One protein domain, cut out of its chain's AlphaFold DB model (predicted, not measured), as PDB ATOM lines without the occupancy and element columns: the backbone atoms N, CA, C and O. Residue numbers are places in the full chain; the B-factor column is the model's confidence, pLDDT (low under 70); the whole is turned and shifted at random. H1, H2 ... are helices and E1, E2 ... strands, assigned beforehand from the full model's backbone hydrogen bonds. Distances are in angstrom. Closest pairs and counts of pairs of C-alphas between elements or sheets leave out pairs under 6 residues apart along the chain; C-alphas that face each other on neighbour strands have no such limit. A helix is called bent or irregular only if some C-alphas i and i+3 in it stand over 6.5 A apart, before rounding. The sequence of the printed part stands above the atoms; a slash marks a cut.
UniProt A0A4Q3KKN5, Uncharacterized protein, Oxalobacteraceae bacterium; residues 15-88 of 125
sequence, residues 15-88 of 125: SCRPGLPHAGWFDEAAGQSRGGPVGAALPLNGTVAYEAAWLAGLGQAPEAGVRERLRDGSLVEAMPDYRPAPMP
ATOM      1  N   SER A  15     -43.241 -47.890  45.500       40.72
ATOM      2  CA  SER A  15     -43.443 -49.148  46.217       40.72
ATOM      3  C   SER A  15     -43.744 -50.251  45.191       40.72
ATOM      4  O   SER A  15     -44.660 -50.134  44.374       40.72
ATOM      5  N   CYS A  16     -42.942 -51.320  45.182       40.56
ATOM      6  CA  CYS A  16     -43.142 -52.478  44.304       40.56
ATOM      7  C   CYS A  16     -44.288 -53.353  44.840       40.56
ATOM      8  O   CYS A  16     -44.067 -54.394  45.457       40.56
ATOM      9  N   ARG A  17     -45.536 -52.934  44.605       41.47
ATOM     10  CA  ARG A  17     -46.673 -53.868  44.532       41.47
ATOM     11  C   ARG A  17     -46.689 -54.515  43.139       41.47
ATOM     12  O   ARG A  17     -46.329 -53.835  42.180       41.47
ATOM     13  N   PRO A  18     -47.141 -55.772  42.982       38.50
ATOM     14  CA  PRO A  18     -47.454 -56.313  41.660       38.50
ATOM     15  C   PRO A  18     -48.515 -55.420  40.983       38.50
ATOM     16  O   PRO A  18     -49.656 -55.375  41.440       38.50
ATOM     17  N   GLY A  19     -48.127 -54.650  39.959       56.78
ATOM     18  CA  GLY A  19     -48.965 -53.636  39.304       56.78
ATOM     19  C   GLY A  19     -48.150 -52.532  38.611       56.78
ATOM     20  O   GLY A  19     -46.923 -52.602  38.561       56.78
ATOM     21  N   LEU A  20     -48.832 -51.514  38.062       56.28
ATOM     22  CA  LEU A  20     -48.188 -50.304  37.525       56.28
ATOM     23  C   LEU A  20     -47.378 -49.591  38.626       56.28
ATOM     24  O   LEU A  20     -47.796 -49.616  39.791       56.28
ATOM     25  N   PRO A  21     -46.255 -48.928  38.289       63.16
ATOM     26  CA  PRO A  21     -45.495 -48.183  39.280       63.16
ATOM     27  C   PRO A  21     -46.386 -47.086  39.864       63.16
ATOM     28  O   PRO A  21     -47.045 -46.358  39.124       63.16
ATOM     29  N   HIS A  22     -46.435 -46.985  41.189       68.12
ATOM     30  CA  HIS A  22     -47.226 -45.975  41.884       68.12
ATOM     31  C   HIS A  22     -46.332 -45.204  42.841       68.12
ATOM     32  O   HIS A  22     -45.499 -45.807  43.519       68.12
ATOM     33  N   ALA A  23     -46.529 -43.889  42.892       73.81
ATOM     34  CA  ALA A  23     -45.952 -43.033  43.915       73.81
ATOM     35  C   ALA A  23     -47.049 -42.538  44.848       73.81
ATOM     36  O   ALA A  23     -48.164 -42.258  44.402       73.81
ATOM     37  N   GLY A  24     -46.729 -42.444  46.137       76.69
ATOM     38  CA  GLY A  24     -47.653 -41.937  47.137       76.69
ATOM     39  C   GLY A  24     -46.975 -41.057  48.174       76.69
ATOM     40  O   GLY A  24     -45.810 -41.257  48.506       76.69
ATOM     41  N   TRP A  25     -47.743 -40.105  48.685       80.12
ATOM     42  CA  TRP A  25     -47.396 -39.203  49.773       80.12
ATOM     43  C   TRP A  25     -48.506 -39.231  50.827       80.12
ATOM     44  O   TRP A  25     -49.612 -39.714  50.574       80.12
ATOM     45  N   PHE A  26     -48.217 -38.752  52.024       80.56
ATOM     46  CA  PHE A  26     -49.165 -38.665  53.119       80.56
ATOM     47  C   PHE A  26     -49.704 -37.246  53.220       80.56
ATOM     48  O   PHE A  26     -48.947 -36.285  53.299       80.56
ATOM     49  N   ASP A  27     -51.023 -37.124  53.187       79.81
ATOM     50  CA  ASP A  27     -51.714 -35.881  53.485       79.81
ATOM     51  C   ASP A  27     -52.013 -35.853  54.985       79.81
ATOM     52  O   ASP A  27     -52.911 -36.557  55.457       79.81
ATOM     53  N   GLU A  28     -51.244 -35.059  55.729       75.12
ATOM     54  CA  GLU A  28     -51.409 -34.911  57.178       75.12
ATOM     55  C   GLU A  28     -52.755 -34.279  57.551       75.12
ATOM     56  O   GLU A  28     -53.372 -34.695  58.530       75.12
ATOM     57  N   ALA A  29     -53.259 -33.338  56.745       76.00
ATOM     58  CA  ALA A  29     -54.531 -32.663  57.001       76.00
ATOM     59  C   ALA A  29     -55.728 -33.612  56.833       76.00
ATOM     60  O   ALA A  29     -56.715 -33.511  57.562       76.00
ATOM     61  N   ALA A  30     -55.644 -34.549  55.883       76.50
ATOM     62  CA  ALA A  30     -56.672 -35.562  55.647       76.50
ATOM     63  C   ALA A  30     -56.430 -36.890  56.392       76.50
ATOM     64  O   ALA A  30     -57.299 -37.768  56.350       76.50
ATOM     65  N   GLY A  31     -55.262 -37.062  57.023       78.25
ATOM     66  CA  GLY A  31     -54.832 -38.306  57.670       78.25
ATOM     67  C   GLY A  31     -54.751 -39.503  56.715       78.25
ATOM     68  O   GLY A  31     -54.983 -40.639  57.130       78.25
ATOM     69  N   GLN A  32     -54.502 -39.265  55.424       77.56
ATOM     70  CA  GLN A  32     -54.648 -40.268  54.365       77.56
ATOM     71  C   GLN A  32     -53.478 -40.244  53.385       77.56
ATOM     72  O   GLN A  32     -53.015 -39.189  52.961       77.56
ATOM     73  N   SER A  33     -53.041 -41.428  52.952       78.31
ATOM     74  CA  SER A  33     -52.066 -41.541  51.869       78.31
ATOM     75  C   SER A  33     -52.735 -41.291  50.519       78.31
ATOM     76  O   SER A  33     -53.685 -41.981  50.148       78.31
ATOM     77  N   ARG A  34     -52.208 -40.329  49.764       80.44
ATOM     78  CA  ARG A  34     -52.579 -40.044  48.376       80.44
ATOM     79  C   ARG A  34     -51.518 -40.610  47.440       80.44
ATOM     80  O   ARG A  34     -50.364 -40.763  47.823       80.44
ATOM     81  N   GLY A  35     -51.895 -40.938  46.212       80.69
ATOM     82  CA  GLY A  35     -50.944 -41.444  45.231       80.69
ATOM     83  C   GLY A  35     -51.544 -41.632  43.848       80.69
ATOM     84  O   GLY A  35     -52.759 -41.551  43.668       80.69
ATOM     85  N   GLY A  36     -50.678 -41.886  42.873       78.94
ATOM     86  CA  GLY A  36     -51.052 -42.072  41.475       78.94
ATOM     87  C   GLY A  36     -50.023 -42.890  40.689       78.94
ATOM     88  O   GLY A  36     -48.932 -43.166  41.201       78.94
ATOM     89  N   PRO A  37     -50.371 -43.315  39.460       76.50
ATOM     90  CA  PRO A  37     -49.450 -44.028  38.585       76.50
ATOM     91  C   PRO A  37     -48.287 -43.118  38.177       76.50
ATOM     92  O   PRO A  37     -48.483 -41.943  37.872       76.50
ATOM     93  N   VAL A  38     -47.081 -43.677  38.148       73.56
ATOM     94  CA  VAL A  38     -45.854 -42.984  37.738       73.56
ATOM     95  C   VAL A  38     -45.059 -43.831  36.752       73.56
ATOM     96  O   VAL A  38     -45.196 -45.052  36.703       73.56
ATOM     97  N   GLY A  39     -44.213 -43.185  35.949       70.38
ATOM     98  CA  GLY A  39     -43.227 -43.899  35.141       70.38
ATOM     99  C   GLY A  39     -42.122 -44.463  36.033       70.38
ATOM    100  O   GLY A  39     -41.612 -43.757  36.898       70.38
ATOM    101  N   ALA A  40     -41.727 -45.717  35.817       68.12
ATOM    102  CA  ALA A  40     -40.530 -46.287  36.428       68.12
ATOM    103  C   ALA A  40     -39.509 -46.603  35.340       68.12
ATOM    104  O   ALA A  40     -39.812 -47.330  34.397       68.12
ATOM    105  N   ALA A  41     -38.301 -46.061  35.488       70.06
ATOM    106  CA  ALA A  41     -37.198 -46.345  34.573       70.06
ATOM    107  C   ALA A  41     -36.538 -47.701  34.867       70.06
ATOM    108  O   ALA A  41     -36.068 -48.367  33.949       70.06
ATOM    109  N   LEU A  42     -36.512 -48.118  36.139       72.31
ATOM    110  CA  LEU A  42     -35.816 -49.325  36.580       72.31
ATOM    111  C   LEU A  42     -36.576 -50.000  37.736       72.31
ATOM    112  O   LEU A  42     -36.648 -49.425  38.825       72.31
ATOM    113  N   PRO A  43     -37.162 -51.195  37.536       73.19
ATOM    114  CA  PRO A  43     -37.722 -51.968  38.635       73.19
ATOM    115  C   PRO A  43     -36.585 -52.557  39.472       73.19
ATOM    116  O   PRO A  43     -35.699 -53.236  38.953       73.19
ATOM    117  N   LEU A  44     -36.616 -52.308  40.779       72.62
ATOM    118  CA  LEU A  44     -35.595 -52.768  41.716       72.62
ATOM    119  C   LEU A  44     -36.234 -53.580  42.836       72.62
ATOM    120  O   LEU A  44     -37.352 -53.301  43.276       72.62
ATOM    121  N   ASN A  45     -35.497 -54.580  43.305       77.94
ATOM    122  CA  ASN A  45     -35.831 -55.345  44.494       77.94
ATOM    123  C   ASN A  45     -34.561 -55.532  45.329       77.94
ATOM    124  O   ASN A  45     -33.537 -55.979  44.815       77.94
ATOM    125  N   GLY A  46     -34.642 -55.196  46.611       75.88
ATOM    126  CA  GLY A  46     -33.539 -55.312  47.555       75.88
ATOM    127  C   GLY A  46     -32.791 -54.003  47.799       75.88
ATOM    128  O   GLY A  46     -32.642 -53.151  46.924       75.88
ATOM    129  N   THR A  47     -32.299 -53.871  49.027       76.44
ATOM    130  CA  THR A  47     -31.697 -52.643  49.555       76.44
ATOM    131  C   THR A  47     -30.438 -52.226  48.800       76.44
ATOM    132  O   THR A  47     -30.289 -51.052  48.494       76.44
ATOM    133  N   VAL A  48     -29.574 -53.179  48.433       79.94
ATOM    134  CA  VAL A  48     -28.310 -52.907  47.718       79.94
ATOM    135  C   VAL A  48     -28.561 -52.338  46.321       79.94
ATOM    136  O   VAL A  48     -27.899 -51.397  45.895       79.94
ATOM    137  N   ALA A  49     -29.541 -52.896  45.608       80.56
ATOM    138  CA  ALA A  49     -29.902 -52.433  44.274       80.56
ATOM    139  C   ALA A  49     -30.560 -51.049  44.333       80.56
ATOM    140  O   ALA A  49     -30.285 -50.201  43.490       80.56
ATOM    141  N   TYR A  50     -31.379 -50.810  45.363       77.56
ATOM    142  CA  TYR A  50     -31.932 -49.492  45.652       77.56
ATOM    143  C   TYR A  50     -30.806 -48.485  45.915       77.56
ATOM    144  O   TYR A  50     -30.769 -47.446  45.269       77.56
ATOM    145  N   GLU A  51     -29.845 -48.837  46.776       81.50
ATOM    146  CA  GLU A  51     -28.684 -48.015  47.123       81.50
ATOM    147  C   GLU A  51     -27.863 -47.582  45.917       81.50
ATOM    148  O   GLU A  51     -27.685 -46.388  45.680       81.50
ATOM    149  N   ALA A  52     -27.434 -48.543  45.105       82.00
ATOM    150  CA  ALA A  52     -26.686 -48.252  43.892       82.00
ATOM    151  C   ALA A  52     -27.468 -47.343  42.931       82.00
ATOM    152  O   ALA A  52     -26.879 -46.482  42.279       82.00
ATOM    153  N   ALA A  53     -28.789 -47.514  42.852       81.12
ATOM    154  CA  ALA A  53     -29.620 -46.745  41.945       81.12
ATOM    155  C   ALA A  53     -29.729 -45.276  42.371       81.12
ATOM    156  O   ALA A  53     -29.401 -44.408  41.565       81.12
ATOM    157  N   TRP A  54     -30.090 -44.961  43.621       76.75
ATOM    158  CA  TRP A  54     -30.195 -43.548  44.020       76.75
ATOM    159  C   TRP A  54     -28.831 -42.853  44.103       76.75
ATOM    160  O   TRP A  54     -28.751 -41.664  43.803       76.75
ATOM    161  N   LEU A  55     -27.744 -43.584  44.382       78.50
ATOM    162  CA  LEU A  55     -26.378 -43.062  44.231       78.50
ATOM    163  C   LEU A  55     -26.023 -42.718  42.781       78.50
ATOM    164  O   LEU A  55     -25.278 -41.773  42.539       78.50
ATOM    165  N   ALA A  56     -26.572 -43.457  41.818       80.81
ATOM    166  CA  ALA A  56     -26.457 -43.155  40.395       80.81
ATOM    167  C   ALA A  56     -27.456 -42.079  39.920       80.81
ATOM    168  O   ALA A  56     -27.560 -41.833  38.719       80.81
ATOM    169  N   GLY A  57     -28.212 -41.451  40.831       74.81
ATOM    170  CA  GLY A  57     -29.268 -40.488  40.497       74.81
ATOM    171  C   GLY A  57     -30.529 -41.135  39.917       74.81
ATOM    172  O   GLY A  57     -31.361 -40.462  39.313       74.81
ATOM    173  N   LEU A  58     -30.673 -42.449  40.075       72.38
ATOM    174  CA  LEU A  58     -31.766 -43.246  39.541       72.38
ATOM    175  C   LEU A  58     -32.672 -43.715  40.679       72.38
ATOM    176  O   LEU A  58     -32.457 -44.749  41.303       72.38
ATOM    177  N   GLY A  59     -33.744 -42.965  40.913       71.94
ATOM    178  CA  GLY A  59     -34.801 -43.356  41.839       71.94
ATOM    179  C   GLY A  59     -34.745 -42.611  43.163       71.94
ATOM    180  O   GLY A  59     -34.307 -41.468  43.241       71.94
ATOM    181  N   GLN A  60     -35.290 -43.248  44.188       76.00
ATOM    182  CA  GLN A  60     -35.507 -42.641  45.488       76.00
ATOM    183  C   GLN A  60     -34.671 -43.286  46.568       76.00
ATOM    184  O   GLN A  60     -34.192 -44.403  46.414       76.00
ATOM    185  N   ALA A  61     -34.547 -42.581  47.685       75.56
ATOM    186  CA  ALA A  61     -33.786 -43.049  48.817       75.56
ATOM    187  C   ALA A  61     -34.571 -42.849  50.118       75.56
ATOM    188  O   ALA A  61     -35.163 -41.785  50.314       75.56
ATOM    189  N   PRO A  62     -34.594 -43.843  51.022       75.69
ATOM    190  CA  PRO A  62     -35.180 -43.656  52.339       75.69
ATOM    191  C   PRO A  62     -34.326 -42.678  53.149       75.69
ATOM    192  O   PRO A  62     -33.105 -42.818  53.206       75.69
ATOM    193  N   GLU A  63     -34.971 -41.740  53.843       75.62
ATOM    194  CA  GLU A  63     -34.298 -40.692  54.626       75.62
ATOM    195  C   GLU A  63     -33.209 -41.249  55.568       75.62
ATOM    196  O   GLU A  63     -32.115 -40.697  55.686       75.62
ATOM    197  N   ALA A  64     -33.489 -42.395  56.197       72.75
ATOM    198  CA  ALA A  64     -32.573 -43.054  57.124       72.75
ATOM    199  C   ALA A  64     -31.212 -43.408  56.497       72.75
ATOM    200  O   ALA A  64     -30.208 -43.386  57.201       72.75
ATOM    201  N   GLY A  65     -31.169 -43.714  55.196       73.25
ATOM    202  CA  GLY A  65     -29.941 -44.080  54.484       73.25
ATOM    203  C   GLY A  65     -29.178 -42.895  53.890       73.25
ATOM    204  O   GLY A  65     -28.059 -43.072  53.422       73.25
ATOM    205  N   VAL A  66     -29.766 -41.693  53.889       77.06
ATOM    206  CA  VAL A  66     -29.231 -40.540  53.139       77.06
ATOM    207  C   VAL A  66     -28.924 -39.326  53.997       77.06
ATOM    208  O   VAL A  66     -28.453 -38.314  53.490       77.06
ATOM    209  N   ARG A  67     -29.191 -39.404  55.301       77.25
ATOM    210  CA  ARG A  67     -29.125 -38.261  56.217       77.25
ATOM    211  C   ARG A  67     -27.779 -37.541  56.207       77.25
ATOM    212  O   ARG A  67     -27.752 -36.318  56.263       77.25
ATOM    213  N   GLU A  68     -26.675 -38.276  56.140       78.12
ATOM    214  CA  GLU A  68     -25.334 -37.680  56.070       78.12
ATOM    215  C   GLU A  68     -25.112 -36.950  54.742       78.12
ATOM    216  O   GLU A  68     -24.620 -35.827  54.742       78.12
ATOM    217  N   ARG A  69     -25.605 -37.525  53.641       74.38
ATOM    218  CA  ARG A  69     -25.514 -36.958  52.288       74.38
ATOM    219  C   ARG A  69     -26.425 -35.746  52.064       74.38
ATOM    220  O   ARG A  69     -26.135 -34.869  51.264       74.38
ATOM    221  N   LEU A  70     -27.546 -35.677  52.784       78.25
ATOM    222  CA  LEU A  70     -28.367 -34.465  52.841       78.25
ATOM    223  C   LEU A  70     -27.665 -33.358  53.639       78.25
ATOM    224  O   LEU A  70     -27.783 -32.185  53.301       78.25
ATOM    225  N   ARG A  71     -26.934 -33.717  54.705       80.00
ATOM    226  CA  ARG A  71     -26.198 -32.758  55.544       80.00
ATOM    227  C   ARG A  71     -24.965 -32.189  54.849       80.00
ATOM    228  O   ARG A  71     -24.665 -31.018  55.047       80.00
ATOM    229  N   ASP A  72     -24.250 -33.004  54.076       82.50
ATOM    230  CA  ASP A  72     -23.060 -32.575  53.331       82.50
ATOM    231  C   ASP A  72     -23.384 -31.903  51.980       82.50
ATOM    232  O   ASP A  72     -22.492 -31.347  51.339       82.50
ATOM    233  N   GLY A  73     -24.656 -31.912  51.565       79.50
ATOM    234  CA  GLY A  73     -25.138 -31.294  50.328       79.50
ATOM    235  C   GLY A  73     -24.872 -32.111  49.059       79.50
ATOM    236  O   GLY A  73     -25.166 -31.633  47.964       79.50
ATOM    237  N   SER A  74     -24.342 -33.333  49.173       79.50
ATOM    238  CA  SER A  74     -24.172 -34.252  48.039       79.50
ATOM    239  C   SER A  74     -25.499 -34.825  47.533       79.50
ATOM    240  O   SER A  74     -25.581 -35.267  46.386       79.50
ATOM    241  N   LEU A  75     -26.545 -34.792  48.366       77.00
ATOM    242  CA  LEU A  75     -27.923 -35.084  47.994       77.00
ATOM    243  C   LEU A  75     -28.809 -33.866  48.285       77.00
ATOM    244  O   LEU A  75     -28.682 -33.230  49.330       77.00
ATOM    245  N   VAL A  76     -29.747 -33.583  47.382       80.38
ATOM    246  CA  VAL A  76     -30.775 -32.552  47.566       80.38
ATOM    247  C   VAL A  76     -32.135 -33.227  47.664       80.38
ATOM    248  O   VAL A  76     -32.450 -34.141  46.901       80.38
ATOM    249  N   GLU A  77     -32.942 -32.775  48.615       78.31
ATOM    250  CA  GLU A  77     -34.323 -33.210  48.727       78.31
ATOM    251  C   GLU A  77     -35.191 -32.582  47.629       78.31
ATOM    252  O   GLU A  77     -35.172 -31.368  47.423       78.31
ATOM    253  N   ALA A  78     -35.992 -33.407  46.956       79.12
ATOM    254  CA  ALA A  78     -36.991 -32.948  46.001       79.12
ATOM    255  C   ALA A  78     -38.402 -33.112  46.578       79.12
ATOM    256  O   ALA A  78     -38.694 -34.113  47.228       79.12
ATOM    257  N   MET A  79     -39.281 -32.149  46.276       76.25
ATOM    258  CA  MET A  79     -40.701 -32.156  46.661       76.25
ATOM    259  C   MET A  79     -40.940 -32.309  48.181       76.25
ATOM    260  O   MET A  79     -41.596 -33.263  48.605       76.25
ATOM    261  N   PRO A  80     -40.459 -31.361  49.009       75.44
ATOM    262  CA  PRO A  80     -40.546 -31.454  50.471       75.44
ATOM    263  C   PRO A  80     -41.986 -31.521  51.008       75.44
ATOM    264  O   PRO A  80     -42.196 -32.062  52.091       75.44
ATOM    265  N   ASP A  81     -42.972 -31.039  50.243       75.50
ATOM    266  CA  ASP A  81     -44.397 -31.059  50.612       75.50
ATOM    267  C   ASP A  81     -45.077 -32.422  50.379       75.50
ATOM    268  O   ASP A  81     -46.212 -32.642  50.800       75.50
ATOM    269  N   TYR A  82     -44.412 -33.354  49.687       76.19
ATOM    270  CA  TYR A  82     -44.997 -34.622  49.240       76.19
ATOM    271  C   TYR A  82     -44.288 -35.821  49.877       76.19
ATOM    272  O   TYR A  82     -43.798 -36.722  49.194       76.19
ATOM    273  N   ARG A  83     -44.236 -35.844  51.212       77.19
ATOM    274  CA  ARG A  83     -43.544 -36.898  51.964       77.19
ATOM    275  C   ARG A  83     -44.369 -38.181  52.055       77.19
ATOM    276  O   ARG A  83     -45.573 -38.111  52.282       77.19
ATOM    277  N   PRO A  84     -43.758 -39.370  51.924       75.94
ATOM    278  CA  PRO A  84     -44.450 -40.629  52.166       75.94
ATOM    279  C   PRO A  84     -44.822 -40.794  53.642       75.94
ATOM    280  O   PRO A  84     -44.164 -40.259  54.534       75.94
ATOM    281  N   ALA A  85     -45.865 -41.588  53.899       75.06
ATOM    282  CA  ALA A  85     -46.283 -41.898  55.260       75.06
ATOM    283  C   ALA A  85     -45.147 -42.600  56.031       75.06
ATOM    284  O   ALA A  85     -44.482 -43.478  55.466       75.06
ATOM    285  N   PRO A  86     -44.954 -42.285  57.322       71.81
ATOM    286  CA  PRO A  86     -44.005 -42.987  58.173       71.81
ATOM    287  C   PRO A  86     -44.279 -44.491  58.171       71.81
ATOM    288  O   PRO A  86     -45.400 -44.936  58.422       71.81
ATOM    289  N   MET A  87     -43.252 -45.289  57.886       74.31
ATOM    290  CA  MET A  87     -43.412 -46.738  57.816       74.31
ATOM    291  C   MET A  87     -43.435 -47.331  59.234       74.31
ATOM    292  O   MET A  87     -42.444 -47.192  59.959       74.31
ATOM    293  N   PRO A  88     -44.525 -48.004  59.658       71.75
ATOM    294  CA  PRO A  88     -44.579 -48.622  60.975       71.75
ATOM    295  C   PRO A  88     -43.566 -49.766  61.054       71.75
ATOM    296  O   PRO A  88     -43.448 -50.585  60.141       71.75
TER     297      PRO A  88
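AT A GLANCE: This is residues 15 to 88 of the 125 residues of an uncharacterized protein of Oxalobacteraceae bacterium (UniProt A0A4Q3KKN5). An open arrangement with two ends: a two-stranded hairpin of E1 and E2 at one end and two short helices, H1 and H2, at the other, with a gap between hairpin and helices. Residues 38 to 46 lead across from E2 to H1, and the last stretch, residues 72 to 88, runs back from H2 to the side of E1. The printed part has 74 residues, with two named strands and then two named helices in the order E1, E2, H1, H2; the sheet is antiparallel, and the class is mixed, helices and strands, with under half of the residues in named elements. It is only just compact, close to loose, with a radius of gyration of the C-alphas of 13.2 A, and spans 34 by 28 by 22 A.

HOW THE PARTS SIT: E1, residues 22 to 27, and E2, residues 32 to 37, form a hairpin with a tight link of 4 residues. They are antiparallel, with 155 degrees between their directions; N 25 and O 34 are 2.8 A apart and N 23 and O 36 are 3.0 A apart, both within hydrogen-bond range. H1, residues 47 to 55, is apart from E1. H2, residues 63 to 71, is apart from E1 and E2. H1 and H2 are only just apart, their closest C-alphas 8.4 A from each other. Every O i to N i+4 pair of H1 is within hydrogen-bond range, against 3 of 5 in H2, which is irregular: C-alphas 65 and 68 are 8.0 A apart.

IN THESE COORDINATES: E1 begins at C-alpha 22 (-47.226, -45.975, 41.884) and is 16.0 A long; E2 measures 17.0 A. H1 measures 12.2 A. H2 measures 11.4 A and ends at C-alpha 71 (-26.198, -32.758, 55.544).

THE WHOLE: The C-alphas farthest apart, those of Gly 19 and Asp 72, are 36.2 A from each other. The printed part has no cut and no long link. Residues 68 to 73, of which 68 to 71 belong to H2, stand free. Mean pLDDT of the printed part is 73.8; residues 15 to 22 and residue 40 are under 70.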